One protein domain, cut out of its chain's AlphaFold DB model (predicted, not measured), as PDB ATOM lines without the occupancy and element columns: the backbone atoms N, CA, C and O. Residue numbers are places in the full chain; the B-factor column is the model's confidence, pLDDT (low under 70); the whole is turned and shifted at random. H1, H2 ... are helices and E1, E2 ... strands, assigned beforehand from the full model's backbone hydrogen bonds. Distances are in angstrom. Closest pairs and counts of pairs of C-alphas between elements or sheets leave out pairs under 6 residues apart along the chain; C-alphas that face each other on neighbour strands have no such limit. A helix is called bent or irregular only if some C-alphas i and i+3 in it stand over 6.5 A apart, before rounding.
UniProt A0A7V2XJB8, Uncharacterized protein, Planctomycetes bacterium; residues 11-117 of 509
ATOM      1  N   LYS A  11     260.459 249.191 164.496       97.25
ATOM      2  CA  LYS A  11     261.336 248.028 164.627       97.25
ATOM      3  C   LYS A  11     261.755 247.571 163.238       97.25
ATOM      4  O   LYS A  11     260.928 247.503 162.329       97.25
ATOM      5  N   LEU A  12     263.040 247.268 163.082       97.75
ATOM      6  CA  LEU A  12     263.597 246.636 161.894       97.75
ATOM      7  C   LEU A  12     263.640 245.124 162.114       97.75
ATOM      8  O   LEU A  12     264.348 244.648 163.002       97.75
ATOM      9  N   VAL A  13     262.920 244.383 161.280       98.31
ATOM     10  CA  VAL A  13     262.873 242.918 161.289       98.31
ATOM     11  C   VAL A  13     263.517 242.390 160.012       98.31
ATOM     12  O   VAL A  13     263.141 242.804 158.916       98.31
ATOM     13  N   LEU A  14     264.458 241.461 160.150       98.31
ATOM     14  CA  LEU A  14     264.895 240.593 159.061       98.31
ATOM     15  C   LEU A  14     263.905 239.429 158.995       98.31
ATOM     16  O   LEU A  14     263.775 238.687 159.964       98.31
ATOM     17  N   VAL A  15     263.150 239.332 157.901       98.25
ATOM     18  CA  VAL A  15     262.003 238.417 157.753       98.25
ATOM     19  C   VAL A  15     262.402 237.130 157.036       98.25
ATOM     20  O   VAL A  15     262.005 236.049 157.459       98.25
ATOM     21  N   ALA A  16     263.198 237.254 155.975       98.25
ATOM     22  CA  ALA A  16     263.742 236.154 155.184       98.25
ATOM     23  C   ALA A  16     265.076 236.578 154.545       98.25
ATOM     24  O   ALA A  16     265.384 237.768 154.464       98.25
ATOM     25  N   ILE A  17     265.854 235.606 154.076       98.25
ATOM     26  CA  ILE A  17     267.135 235.802 153.385       98.25
ATOM     27  C   ILE A  17     267.247 234.829 152.213       98.25
ATOM     28  O   ILE A  17     266.695 233.730 152.264       98.25
ATOM     29  N   ASN A  18     268.011 235.197 151.186       97.69
ATOM     30  CA  ASN A  18     268.452 234.246 150.173       97.69
ATOM     31  C   ASN A  18     269.662 233.449 150.713       97.69
ATOM     32  O   ASN A  18     270.713 234.051 150.945       97.69
ATOM     33  N   PRO A  19     269.572 232.114 150.902       97.31
ATOM     34  CA  PRO A  19     270.680 231.321 151.436       97.31
ATOM     35  C   PRO A  19     271.913 231.320 150.518       97.31
ATOM     36  O   PRO A  19     273.034 231.222 151.011       97.31
ATOM     37  N   ALA A  20     271.732 231.502 149.204       98.00
ATOM     38  CA  ALA A  20     272.830 231.593 148.240       98.00
ATOM     39  C   ALA A  20     273.634 232.903 148.339       98.00
ATOM     40  O   ALA A  20     274.686 233.016 147.720       98.00
ATOM     41  N   GLN A  21     273.136 233.894 149.088       98.00
ATOM     42  CA  GLN A  21     273.792 235.183 149.344       98.00
ATOM     43  C   GLN A  21     274.060 235.396 150.847       98.00
ATOM     44  O   GLN A  21     274.272 236.518 151.308       98.00
ATOM     45  N   ALA A  22     274.002 234.331 151.656       97.88
ATOM     46  CA  ALA A  22     274.082 234.451 153.109       97.88
ATOM     47  C   ALA A  22     275.424 235.034 153.591       97.88
ATOM     48  O   ALA A  22     275.442 235.760 154.581       97.88
ATOM     49  N   LYS A  23     276.540 234.761 152.899       98.12
ATOM     50  CA  LYS A  23     277.873 235.270 153.276       98.12
ATOM     51  C   LYS A  23     277.989 236.771 153.003       98.12
ATOM     52  O   LYS A  23     278.490 237.523 153.835       98.12
ATOM     53  N   GLU A  24     277.461 237.197 151.866       97.88
ATOM     54  CA  GLU A  24     277.399 238.572 151.388       97.88
ATOM     55  C   GLU A  24     276.467 239.401 152.280       97.88
ATOM     56  O   GLU A  24     276.822 240.503 152.691       97.88
ATOM     57  N   ILE A  25     275.317 238.836 152.670       97.94
ATOM     58  CA  ILE A  25     274.389 239.425 153.646       97.94
ATOM     59  C   ILE A  25     275.053 239.573 155.023       97.94
ATOM     60  O   ILE A  25     274.864 240.606 155.659       97.94
ATOM     61  N   VAL A  26     275.845 238.596 155.491       98.25
ATOM     62  CA  VAL A  26     276.613 238.726 156.748       98.25
ATOM     63  C   VAL A  26     277.623 239.871 156.658       98.25
ATOM     64  O   VAL A  26     277.640 240.720 157.548       98.25
ATOM     65  N   ALA A  27     278.421 239.939 155.589       97.62
ATOM     66  CA  ALA A  27     279.412 241.001 155.402       97.62
ATOM     67  C   ALA A  27     278.761 242.396 155.320       97.62
ATOM     68  O   ALA A  27     279.187 243.328 156.000       97.62
ATOM     69  N   GLU A  28     277.678 242.527 154.552       96.44
ATOM     70  CA  GLU A  28     276.923 243.775 154.424       96.44
ATOM     71  C   GLU A  28     276.235 244.162 155.745       96.44
ATOM     72  O   GLU A  28     276.217 245.341 156.105       96.44
ATOM     73  N   LEU A  29     275.713 243.191 156.509       97.06
ATOM     74  CA  LEU A  29     275.171 243.440 157.846       97.06
ATOM     75  C   LEU A  29     276.238 244.019 158.769       97.06
ATOM     76  O   LEU A  29     275.935 245.020 159.402       97.06
ATOM     77  N   MET A  30     277.456 243.461 158.799       97.12
ATOM     78  CA  MET A  30     278.583 244.001 159.582       97.12
ATOM     79  C   MET A  30     278.974 245.430 159.160       97.12
ATOM     80  O   MET A  30     279.409 246.223 159.996       97.12
ATOM     81  N   GLU A  31     278.826 245.773 157.873       94.69
ATOM     82  CA  GLU A  31     279.165 247.101 157.340       94.69
ATOM     83  C   GLU A  31     278.063 248.155 157.583       94.69
ATOM     84  O   GLU A  31     278.362 249.339 157.744       94.69
ATOM     85  N   VAL A  32     276.776 247.776 157.573       93.88
ATOM     86  CA  VAL A  32     275.657 248.687 157.913       93.88
ATOM     87  C   VAL A  32     275.510 248.835 159.428       93.88
ATOM     88  O   VAL A  32     275.356 249.938 159.955       93.88
ATOM     89  N   LEU A  33     275.496 247.707 160.128       95.38
ATOM     90  CA  LEU A  33     275.281 247.583 161.557       95.38
ATOM     91  C   LEU A  33     276.598 247.041 162.130       95.38
ATOM     92  O   LEU A  33     276.929 245.906 161.814       95.38
ATOM     93  N   PRO A  34     277.363 247.797 162.943       93.19
ATOM     94  CA  PRO A  34     278.665 247.348 163.437       93.19
ATOM     95  C   PRO A  34     278.489 246.185 164.423       93.19
ATOM     96  O   PRO A  34     278.381 246.370 165.632       93.19
ATOM     97  N   LEU A  35     278.396 244.993 163.846       96.31
ATOM     98  CA  LEU A  35     278.158 243.700 164.458       96.31
ATOM     99  C   LEU A  35     279.404 242.849 164.265       96.31
ATOM    100  O   LEU A  35     280.015 242.860 163.197       96.31
ATOM    101  N   ASP A  36     279.732 242.037 165.259       97.00
ATOM    102  CA  ASP A  36     280.734 240.992 165.093       97.00
ATOM    103  C   ASP A  36     280.258 239.952 164.072       97.00
ATOM    104  O   ASP A  36     279.065 239.640 163.996       97.00
ATOM    105  N   ALA A  37     281.191 239.334 163.344       97.50
ATOM    106  CA  ALA A  37     280.873 238.314 162.339       97.50
ATOM    107  C   ALA A  37     280.018 237.163 162.902       97.50
ATOM    108  O   ALA A  37     279.084 236.707 162.245       97.50
ATOM    109  N   LYS A  38     280.284 236.741 164.149       98.12
ATOM    110  CA  LYS A  38     279.483 235.728 164.862       98.12
ATOM    111  C   LYS A  38     278.036 236.188 165.069       98.12
ATOM    112  O   LYS A  38     277.106 235.421 164.839       98.12
ATOM    113  N   THR A  39     277.846 237.445 165.461       98.06
ATOM    114  CA  THR A  39     276.541 238.054 165.746       98.06
ATOM    115  C   THR A  39     275.733 238.294 164.466       98.06
ATOM    116  O   THR A  39     274.535 238.011 164.429       98.06
ATOM    117  N   ALA A  40     276.385 238.744 163.391       98.06
ATOM    118  CA  ALA A  40     275.771 238.883 162.071       98.06
ATOM    119  C   ALA A  40     275.382 237.513 161.476       98.06
ATOM    120  O   ALA A  40     274.248 237.343 161.029       98.06
ATOM    121  N   ALA A  41     276.264 236.508 161.553       98.12
ATOM    122  CA  ALA A  41     275.954 235.135 161.145       98.12
ATOM    123  C   ALA A  41     274.801 234.529 161.964       98.12
ATOM    124  O   ALA A  41     273.899 233.920 161.392       98.12
ATOM    125  N   PHE A  42     274.774 234.755 163.282       98.19
ATOM    126  CA  PHE A  42     273.666 234.341 164.143       98.19
ATOM    127  C   PHE A  42     272.339 234.983 163.717       98.19
ATOM    128  O   PHE A  42     271.335 234.280 163.623       98.19
ATOM    129  N   ALA A  43     272.321 236.287 163.421       98.00
ATOM    130  CA  ALA A  43     271.114 236.977 162.964       98.00
ATOM    131  C   ALA A  43     270.585 236.392 161.642       98.00
ATOM    132  O   ALA A  43     269.395 236.110 161.531       98.00
ATOM    133  N   VAL A  44     271.479 236.131 160.686       98.12
ATOM    134  CA  VAL A  44     271.170 235.486 159.400       98.12
ATOM    135  C   VAL A  44     270.596 234.078 159.615       98.12
ATOM    136  O   VAL A  44     269.513 233.780 159.112       98.12
ATOM    137  N   GLN A  45     271.229 233.243 160.446       98.06
ATOM    138  CA  GLN A  45     270.758 231.886 160.767       98.06
ATOM    139  C   GLN A  45     269.432 231.840 161.548       98.06
ATOM    140  O   GLN A  45     268.699 230.863 161.446       98.06
ATOM    141  N   ASN A  46     269.115 232.875 162.333       97.94
ATOM    142  CA  ASN A  46     267.922 232.933 163.190       97.94
ATOM    143  C   ASN A  46     266.780 233.763 162.582       97.94
ATOM    144  O   ASN A  46     265.887 234.208 163.302       97.94
ATOM    145  N   THR A  47     266.803 233.977 161.268       97.62
ATOM    146  CA  THR A  47     265.740 234.666 160.531       97.62
ATOM    147  C   THR A  47     264.419 233.869 160.631       97.62
ATOM    148  O   THR A  47     264.432 232.681 160.306       97.62
ATOM    149  N   PRO A  48     263.277 234.462 161.045       98.12
ATOM    150  CA  PRO A  48     263.044 235.886 161.292       98.12
ATOM    151  C   PRO A  48     263.532 236.405 162.660       98.12
ATOM    152  O   PRO A  48     263.222 235.842 163.712       98.12
ATOM    153  N   ILE A  49     264.219 237.552 162.650       98.12
ATOM    154  CA  ILE A  49     264.825 238.185 163.835       98.12
ATOM    155  C   ILE A  49     264.625 239.711 163.835       98.12
ATOM    156  O   ILE A  49     264.688 240.371 162.796       98.12
ATOM    157  N   VAL A  50     264.412 240.304 165.012       98.12
ATOM    158  CA  VAL A  50     264.390 241.764 165.195       98.12
ATOM    159  C   VAL A  50     265.830 242.268 165.277       98.12
ATOM    160  O   VAL A  50     266.526 242.017 166.262       98.12
ATOM    161  N   LEU A  51     266.268 242.990 164.244       97.94
ATOM    162  CA  LEU A  51     267.611 243.559 164.166       97.94
ATOM    163  C   LEU A  51     267.757 244.796 165.050       97.94
ATOM    164  O   LEU A  51     268.744 244.895 165.764       97.94
ATOM    165  N   VAL A  52     266.809 245.741 165.015       97.44
ATOM    166  CA  VAL A  52     266.861 246.986 165.811       97.44
ATOM    167  C   VAL A  52     265.451 247.384 166.259       97.44
ATOM    168  O   VAL A  52     264.492 247.232 165.505       97.44
ATOM    169  N   SER A  53     265.317 247.915 167.472       96.25
ATOM    170  CA  SER A  53     264.051 248.341 168.093       96.25
ATOM    171  C   SER A  53     264.131 249.773 168.624       96.25
ATOM    172  O   SER A  53     265.224 250.229 168.949       96.25
ATOM    173  N   GLY A  54     262.988 250.444 168.805       95.00
ATOM    174  CA  GLY A  54     262.953 251.805 169.364       95.00
ATOM    175  C   GLY A  54     263.458 252.853 168.369       95.00
ATOM    176  O   GLY A  54     264.122 253.821 168.738       95.00
ATOM    177  N   LEU A  55     263.209 252.622 167.079       96.12
ATOM    178  CA  LEU A  55     263.541 253.558 166.015       96.12
ATOM    179  C   LEU A  55     262.465 254.643 165.946       96.12
ATOM    180  O   LEU A  55     261.283 254.342 165.807       96.12
ATOM    181  N   THR A  56     262.864 255.914 165.945       94.88
ATOM    182  CA  THR A  56     261.946 256.982 165.518       94.88
ATOM    183  C   THR A  56     261.663 256.867 164.017       94.88
ATOM    184  O   THR A  56     262.456 256.291 163.269       94.88
ATOM    185  N   GLN A  57     260.574 257.471 163.535       93.69
ATOM    186  CA  GLN A  57     260.241 257.475 162.104       93.69
ATOM    187  C   GLN A  57     261.391 258.015 161.229       93.69
ATOM    188  O   GLN A  57     261.709 257.434 160.193       93.69
ATOM    189  N   GLN A  58     262.065 259.086 161.662       91.81
ATOM    190  CA  GLN A  58     263.203 259.664 160.939       91.81
ATOM    191  C   GLN A  58     264.407 258.709 160.908       91.81
ATOM    192  O   GLN A  58     265.043 258.542 159.868       91.81
ATOM    193  N   MET A  59     264.687 258.035 162.026       94.38
ATOM    194  CA  MET A  59     265.726 257.004 162.117       94.38
ATOM    195  C   MET A  59     265.415 255.799 161.216       94.38
ATOM    196  O   MET A  59     266.311 255.299 160.544       94.38
ATOM    197  N   ALA A  60     264.152 255.367 161.143       94.69
ATOM    198  CA  ALA A  60     263.711 254.295 160.251       94.69
ATOM    199  C   ALA A  60     263.897 254.656 158.763       94.69
ATOM    200  O   ALA A  60     264.353 253.820 157.982       94.69
ATOM    201  N   VAL A  61     263.607 255.904 158.372       91.25
ATOM    202  CA  VAL A  61     263.831 256.400 157.001       91.25
ATOM    203  C   VAL A  61     265.325 256.444 156.654       91.25
ATOM    204  O   VAL A  61     265.706 255.913 155.612       91.25
ATOM    205  N   ASN A  62     266.177 256.988 157.533       90.69
ATOM    206  CA  ASN A  62     267.636 256.983 157.341       90.69
ATOM    207  C   ASN A  62     268.190 255.552 157.235       90.69
ATOM    208  O   ASN A  62     269.032 255.248 156.389       90.69
ATOM    209  N   LEU A  63     267.694 254.638 158.071       93.56
ATOM    210  CA  LEU A  63     268.142 253.252 158.058       93.56
ATOM    211  C   LEU A  63     267.758 252.560 156.741       93.56
ATOM    212  O   LEU A  63     268.583 251.854 156.165       93.56
ATOM    213  N   ARG A  64     266.564 252.832 156.191       91.81
ATOM    214  CA  ARG A  64     266.118 252.284 154.897       91.81
ATOM    215  C   ARG A  64     267.077 252.609 153.744       91.81
ATOM    216  O   ARG A  64     267.261 251.751 152.886       91.81
ATOM    217  N   THR A  65     267.719 253.784 153.726       89.50
ATOM    218  CA  THR A  65     268.722 254.102 152.690       89.50
ATOM    219  C   THR A  65     270.000 253.279 152.836       89.50
ATOM    220  O   THR A  65     270.523 252.798 151.836       89.50
ATOM    221  N   HIS A  66     270.467 253.033 154.065       90.69
ATOM    222  CA  HIS A  66     271.646 252.193 154.310       90.69
ATOM    223  C   HIS A  66     271.393 250.701 154.029       90.69
ATOM    224  O   HIS A  66     272.298 249.991 153.608       90.69
ATOM    225  N   LEU A  67     270.156 250.230 154.203       94.38
ATOM    226  CA  LEU A  67     269.754 248.838 153.964       94.38
ATOM    227  C   LEU A  67     269.510 248.492 152.479       94.38
ATOM    228  O   LEU A  67     269.225 247.338 152.160       94.38
ATOM    229  N   ALA A  68     269.604 249.455 151.556       92.69
ATOM    230  CA  ALA A  68     269.237 249.253 150.152       92.69
ATOM    231  C   ALA A  68     270.057 248.156 149.437       92.69
ATOM    232  O   ALA A  68     269.529 247.487 148.550       92.69
ATOM    233  N   ARG A  69     271.318 247.933 149.836       94.00
ATOM    234  CA  ARG A  69     272.171 246.860 149.292       94.00
ATOM    235  C   ARG A  69     271.786 245.476 149.834       94.00
ATOM    236  O   ARG A  69     271.714 244.538 149.048       94.00
ATOM    237  N   LEU A  70     271.409 245.362 151.114       96.06
ATOM    238  CA  LEU A  70     270.869 244.115 151.691       96.06
ATOM    239  C   LEU A  70     269.608 243.640 150.960       96.06
ATOM    240  O   LEU A  70     269.485 242.453 150.663       96.06
ATOM    241  N   LEU A  71     268.705 244.565 150.616       95.88
ATOM    242  CA  LEU A  71     267.501 244.242 149.843       95.88
ATOM    243  C   LEU A  71     267.842 243.612 148.476       95.88
ATOM    244  O   LEU A  71     267.171 242.671 148.061       95.88
ATOM    245  N   ARG A  72     268.908 244.067 147.799       94.38
ATOM    246  CA  ARG A  72     269.341 243.500 146.502       94.38
ATOM    247  C   ARG A  72     270.078 242.175 146.613       94.38
ATOM    248  O   ARG A  72     269.981 241.366 145.701       94.38
ATOM    249  N   LEU A  73     270.734 241.917 147.743       96.38
ATOM    250  CA  LEU A  73     271.253 240.588 148.079       96.38
ATOM    251  C   LEU A  73     270.126 239.579 148.409       96.38
ATOM    252  O   LEU A  73     270.394 238.417 148.697       96.38
ATOM    253  N   GLY A  74     268.854 239.996 148.361       97.06
ATOM    254  CA  GLY A  74     267.699 239.137 148.621       97.06
ATOM    255  C   GLY A  74     267.341 239.004 150.102       97.06
ATOM    256  O   GLY A  74     266.628 238.071 150.471       97.06
ATOM    257  N   ALA A  75     267.816 239.907 150.966       98.12
ATOM    258  CA  ALA A  75     267.322 240.003 152.336       98.12
ATOM    259  C   ALA A  75     265.961 240.717 152.359       98.12
ATOM    260  O   ALA A  75     265.835 241.850 151.900       98.12
ATOM    261  N   GLN A  76     264.938 240.088 152.936       98.00
ATOM    262  CA  GLN A  76     263.629 240.706 153.137       98.00
ATOM    263  C   GLN A  76     263.610 241.428 154.485       98.00
ATOM    264  O   GLN A  76     263.632 240.798 155.544       98.00
ATOM    265  N   LEU A  77     263.572 242.759 154.449       97.94
ATOM    266  CA  LEU A  77     263.595 243.619 155.633       97.94
ATOM    267  C   LEU A  77     262.260 244.352 155.779       97.94
ATOM    268  O   LEU A  77     261.824 245.042 154.859       97.94
ATOM    269  N   LYS A  78     261.632 244.250 156.955       97.25
ATOM    270  CA  LYS A  78     260.384 244.949 157.290       97.25
ATOM    271  C   LYS A  78     260.633 245.979 158.388       97.25
ATOM    272  O   LYS A  78     261.088 245.638 159.477       97.25
ATOM    273  N   LEU A  79     260.300 247.236 158.103       97.12
ATOM    274  CA  LEU A  79     260.154 248.291 159.107       97.12
ATOM    275  C   LEU A  79     258.684 248.343 159.523       97.12
ATOM    276  O   LEU A  79     257.813 248.524 158.675       97.12
ATOM    277  N   THR A  80     258.402 248.158 160.809       96.62
ATOM    278  CA  THR A  80     257.031 248.089 161.342       96.62
ATOM    279  C   THR A  80     256.947 248.797 162.702       96.62
ATOM    280  O   THR A  80     257.878 248.664 163.500       96.62
ATOM    281  N   PRO A  81     255.879 249.570 162.978       96.25
ATOM    282  CA  PRO A  81     255.585 250.094 164.315       96.25
ATOM    283  C   PRO A  81     254.904 249.048 165.221       96.25
ATOM    284  O   PRO A  81     254.744 249.269 166.419       96.25
ATOM    285  N   ASP A  82     254.488 247.913 164.658       95.25
ATOM    286  CA  ASP A  82     253.640 246.925 165.313       95.25
ATOM    287  C   ASP A  82     254.414 246.112 166.377       95.25
ATOM    288  O   ASP A  82     255.650 245.969 166.344       95.25
ATOM    289  N   PRO A  83     253.723 245.530 167.372       92.69
ATOM    290  CA  PRO A  83     254.331 244.577 168.289       92.69
ATOM    291  C   PRO A  83     254.684 243.266 167.563       92.69
ATOM    292  O   PRO A  83     253.858 242.375 167.410       92.69
ATOM    293  N   VAL A  84     255.957 243.128 167.180       92.50
ATOM    294  CA  VAL A  84     256.581 241.973 166.490       92.50
ATOM    295  C   VAL A  84     256.604 240.634 167.270       92.50
ATOM    296  O   VAL A  84     257.424 239.763 166.991       92.50
ATOM    297  N   GLY A  85     255.708 240.442 168.239       91.94
ATOM    298  CA  GLY A  85     255.525 239.183 168.967       91.94
ATOM    299  C   GLY A  85     256.771 238.681 169.711       91.94
ATOM    300  O   GLY A  85     257.586 239.462 170.193       91.94
ATOM    301  N   LYS A  86     256.902 237.350 169.809       94.62
ATOM    302  CA  LYS A  86     258.009 236.645 170.488       94.62
ATOM    303  C   LYS A  86     259.222 236.383 169.575       94.62
ATOM    304  O   LYS A  86     259.919 235.388 169.763       94.62
ATOM    305  N   LEU A  87     259.455 237.211 168.553       97.19
ATOM    306  CA  LEU A  87     260.646 237.064 167.710       97.19
ATOM    307  C   LEU A  87     261.919 237.273 168.540       97.19
ATOM    308  O   LEU A  87     261.954 238.110 169.444       97.19
ATOM    309  N   LYS A  88     262.987 236.532 168.210       97.56
ATOM    310  CA  LYS A  88     264.311 236.785 168.793       97.56
ATOM    311  C   LYS A  88     264.704 238.232 168.484       97.56
ATOM    312  O   LYS A  88     264.468 238.720 167.379       97.56
ATOM    313  N   GLN A  89     265.295 238.915 169.456       97.06
ATOM    314  CA  GLN A  89     265.684 240.315 169.333       97.06
ATOM    315  C   GLN A  89     267.163 240.476 169.643       97.06
ATOM    316  O   GLN A  89     267.643 240.018 170.682       97.06
ATOM    317  N   LEU A  90     267.870 241.171 168.756       97.25
ATOM    318  CA  LEU A  90     269.257 241.533 168.980       97.25
ATOM    319  C   LEU A  90     269.327 242.640 170.043       97.25
ATOM    320  O   LEU A  90     268.720 243.704 169.894       97.25
ATOM    321  N   ARG A  91     270.030 242.374 171.149       95.50
ATOM    322  CA  ARG A  91     270.204 243.344 172.237       95.50
ATOM    323  C   ARG A  91     271.384 244.257 171.926       95.50
ATOM    324  O   ARG A  91     272.506 243.791 171.771       95.50
ATOM    325  N   TRP A  92     271.117 245.557 171.880       94.81
ATOM    326  CA  TRP A  92     272.116 246.596 171.646       94.81
ATOM    327  C   TRP A  92     272.410 247.350 172.941       94.81
ATOM    328  O   TRP A  92     271.481 247.804 173.605       94.81
ATOM    329  N   ALA A  93     273.690 247.535 173.273       93.44
ATOM    330  CA  ALA A  93     274.099 248.408 174.379       93.44
ATOM    331  C   ALA A  93     273.868 249.900 174.059       93.44
ATOM    332  O   ALA A  93     273.595 250.702 174.949       93.44
ATOM    333  N   SER A  94     273.951 250.271 172.780       92.44
ATOM    334  CA  SER A  94     273.627 251.598 172.254       92.44
ATOM    335  C   SER A  94     273.133 251.488 170.808       92.44
ATOM    336  O   SER A  94     273.412 250.507 170.118       92.44
ATOM    337  N   LEU A  95     272.361 252.476 170.344       92.62
ATOM    338  CA  LEU A  95     271.820 252.473 168.981       92.62
ATOM    339  C   LEU A  95     272.949 252.516 167.929       92.62
ATOM    340  O   LEU A  95     273.882 253.310 168.083       92.62
ATOM    341  N   PRO A  96     272.861 251.731 166.835       92.69
ATOM    342  CA  PRO A  96     273.903 251.699 165.810       92.69
ATOM    343  C   PRO A  96     274.174 253.086 165.193       92.69
ATOM    344  O   PRO A  96     273.223 253.807 164.876       92.69
ATOM    345  N   PRO A  97     275.436 253.465 164.907       88.50
ATOM    346  CA  PRO A  97     275.764 254.763 164.308       88.50
ATOM    347  C   PRO A  97     275.060 255.047 162.971       88.50
ATOM    348  O   PRO A  97     274.721 256.198 162.706       88.50
ATOM    349  N   ALA A  98     274.790 254.018 162.158       87.62
ATOM    350  CA  ALA A  98     274.034 254.134 160.902       87.62
ATOM    351  C   ALA A  98     272.558 254.535 161.096       87.62
ATOM    352  O   ALA A  98     271.913 255.001 160.165       87.62
ATOM    353  N   VAL A  99     272.021 254.382 162.309       91.00
ATOM    354  CA  VAL A  99     270.683 254.855 162.681       91.00
ATOM    355  C   VAL A  99     270.714 256.340 163.067       91.00
ATOM    356  O   VAL A  99     269.772 257.081 162.788       91.00
ATOM    357  N   MET A 100     271.793 256.778 163.726       87.94
ATOM    358  CA  MET A 100     271.925 258.138 164.265       87.94
ATOM    359  C   MET A 100     272.448 259.159 163.252       87.94
ATOM    360  O   MET A 100     272.121 260.341 163.354       87.94
ATOM    361  N   ARG A 101     273.283 258.739 162.295       81.00
ATOM    362  CA  ARG A 101     273.802 259.644 161.265       81.00
ATOM    363  C   ARG A 101     272.676 259.984 160.276       81.00
ATOM    364  O   ARG A 101     272.056 259.067 159.745       81.00
ATOM    365  N   PRO A 102     272.401 261.272 159.990       75.25
ATOM    366  CA  PRO A 102     271.604 261.617 158.819       75.25
ATOM    367  C   PRO A 102     272.336 261.116 157.569       75.25
ATOM    368  O   PRO A 102     273.569 261.105 157.549       75.25
ATOM    369  N   ALA A 103     271.590 260.716 156.538       65.00
ATOM    370  CA  ALA A 103     272.137 260.099 155.329       65.00
ATOM    371  C   ALA A 103     272.968 261.084 154.471       65.00
ATOM    372  O   ALA A 103     272.552 261.523 153.406       65.00
ATOM    373  N   GLY A 104     274.189 261.389 154.921       74.31
ATOM    374  CA  GLY A 104     275.292 261.915 154.104       74.31
ATOM    375  C   GLY A 104     275.958 260.828 153.249       74.31
ATOM    376  O   GLY A 104     277.062 261.014 152.750       74.31
ATOM    377  N   VAL A 105     275.308 259.671 153.118       77.69
ATOM    378  CA  VAL A 105     275.690 258.578 152.229       77.69
ATOM    379  C   VAL A 105     274.520 258.359 151.282       77.69
ATOM    380  O   VAL A 105     273.442 257.953 151.711       77.69
ATOM    381  N   PHE A 106     274.731 258.639 150.001       81.00
ATOM    382  CA  PHE A 106     273.799 258.264 148.949       81.00
ATOM    383  C   PHE A 106     274.129 256.842 148.507       81.00
ATOM    384  O   PHE A 106     275.274 256.542 148.182       81.00
ATOM    385  N   VAL A 107     273.134 255.960 148.503       82.00
ATOM    386  CA  VAL A 107     273.297 254.589 148.013       82.00
ATOM    387  C   VAL A 107     272.654 254.511 146.638       82.00
ATOM    388  O   VAL A 107     271.451 254.743 146.508       82.00
ATOM    389  N   CYS A 108     273.443 254.215 145.604       80.56
ATOM    390  CA  CYS A 108     272.937 254.234 144.234       80.56
ATOM    391  C   CYS A 108     271.819 253.186 144.045       80.56
ATOM    392  O   CYS A 108     272.021 252.006 144.370       80.56
ATOM    393  N   PRO A 109     270.644 253.564 143.499       74.62
ATOM    394  CA  PRO A 109     269.513 252.654 143.323       74.62
ATOM    395  C   PRO A 109     269.766 251.536 142.295       74.62
ATOM    396  O   PRO A 109     269.061 250.535 142.342       74.62
ATOM    397  N   ALA A 110     270.782 251.659 141.430       79.50
ATOM    398  CA  ALA A 110     271.148 250.648 140.432       79.50
ATOM    399  C   ALA A 110     272.229 249.663 140.932       79.50
ATOM    400  O   ALA A 110     271.943 248.482 141.116       79.50
ATOM    401  N   CYS A 111     273.445 250.134 141.243       83.25
ATOM    402  CA  CYS A 111     274.570 249.273 141.663       83.25
ATOM    403  C   CYS A 111     274.635 249.007 143.179       83.25
ATOM    404  O   CYS A 111     274.994 247.916 143.602       83.25
ATOM    405  N   GLY A 112     274.223 249.972 144.013       79.00
ATOM    406  CA  GLY A 112     274.200 249.816 145.478       79.00
ATOM    407  C   GLY A 112     275.484 250.281 146.156       79.00
ATOM    408  O   GLY A 112     275.621 250.154 147.371       79.00
ATOM    409  N   GLU A 113     276.398 250.857 145.378       83.81
ATOM    410  CA  GLU A 113     277.573 251.558 145.873       83.81
ATOM    411  C   GLU A 113     277.175 252.747 146.754       83.81
ATOM    412  O   GLU A 113     276.149 253.409 146.544       83.81
ATOM    413  N   ARG A 114     278.012 252.986 147.764       83.00
ATOM    414  CA  ARG A 114     277.828 253.990 148.809       83.00
ATOM    415  C   ARG A 114     278.689 255.208 148.483       83.00
ATOM    416  O   ARG A 114     279.902 255.183 148.662       83.00
ATOM    417  N   PHE A 115     278.057 256.287 148.050       84.25
ATOM    418  CA  PHE A 115     278.714 257.556 147.760       84.25
ATOM    419  C   PHE A 115     278.631 258.455 148.990       84.25
ATOM    420  O   PHE A 115     277.537 258.784 149.454       84.25
ATOM    421  N   ALA A 116     279.779 258.866 149.528       81.12
ATOM    422  CA  ALA A 116     279.830 259.881 150.573       81.12
ATOM    423  C   ALA A 116     279.410 261.232 149.973       81.12
ATOM    424  O   ALA A 116     280.204 261.927 149.340       81.12
ATOM    425  N   VAL A 117     278.145 261.608 150.166       76.62
ATOM    426  CA  VAL A 117     277.660 262.933 149.789       76.62
ATOM    427  C   VAL A 117     278.132 263.900 150.857       76.62
ATOM    428  O   VAL A 117     277.470 264.136 151.871       76.62
TER     429      VAL A 117
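This is residues 11 to 117 of the 509 residues of an uncharacterized protein of Planctomycetes bacterium (UniProt A0A7V2XJB8). A small sheet of three strands, E2, E1 and E3, makes one wall of the body; H2 and H3 pack on it, and H1 lies farther out, packed on H2 and H4. A small hairpin, E4 and E5, sits at one end and packs through E4 on H3 and H4, while residues 88 to 89 of the long link before H5 pair with residues 49 to 50 of E2. The 107 printed residues hold five named helices and five named strands, in the order E1 H1 H2 E2 H3 H4 E3 H5 E4 E5, and the class is mixed, helices and strands. Both sheets, E2 E1 E3 and E4 E5, are antiparallel. The whole is compact, with a radius of gyration of the C-alphas of 13.0 A and spans of 38 by 32 by 22 A.

E1, residues 11 to 16, is the inner strand of its sheet. H1, residues 19 to 32, is not on the sheet; it touches H2, residues 37 to 45, at a steep tilt of 46 degrees, opposite ways, with Val 26 and Ala 40 the closest C-alphas at 5.4 A. H2 is on the sheet; its closest C-alphas to E2, residues 49 to 55, are Ala 43 and Ile 49, 6.5 A apart. E2 is antiparallel to E1, with N 12 and O 52 within hydrogen-bond range at 2.8 A. H3, residues 57 to 66, is on the sheet at a height over the sheet of 9.5 A. H4, residues 68 to 72, touches residues 25 to 29 of H1 alone, the closest C-alphas being Ile 25 and Leu 70 at 6.2 A. E3, residues 76 to 80, is antiparallel to E1, with N 13 and O 78 2.9 A apart. E2, H3, H4 and E3 form a split strand-helix-strand unit, two strands running the same way with E1 between them, and its crossover is right-handed. H5, residues 97 to 100, touches H3, with the C-alphas of Met 59 and Val 99 closest at 5.4 A. E4, residues 105 to 107, and E5, residues 114 to 116, are a hairpin, with N 115 and O 106 2.8 A apart. Every O i to N i+4 pair is within hydrogen-bond range in H2, against 8 of 10 in H1, 5 of 6 in H3 and 0 of 1 in H4, where 1 of 2 O i to N i+3 pairs is within range; H5, with 4 residues, is too short for any O i to N i+4 pair, and its 1 O i to N i+3 pair is within range.

E1 begins at C-alpha 11 (261.336, 248.028, 164.627) and is 15.4 A long. H1, 19.2 A, is irregular: C-alphas 20 and 23 are 8.0 A apart. E2 is 15.6 A long and H3 14.8 A. E5 ends at C-alpha 116 (279.830, 259.881, 150.573).

The two C-alphas farthest apart, Lys 86 and Val 117, are 38.8 A apart. The printed part has no cut. The link from E3 to H5, residues 81 to 96, is long. Mean pLDDT of the printed part is 93.0, and residue 103 is under 70.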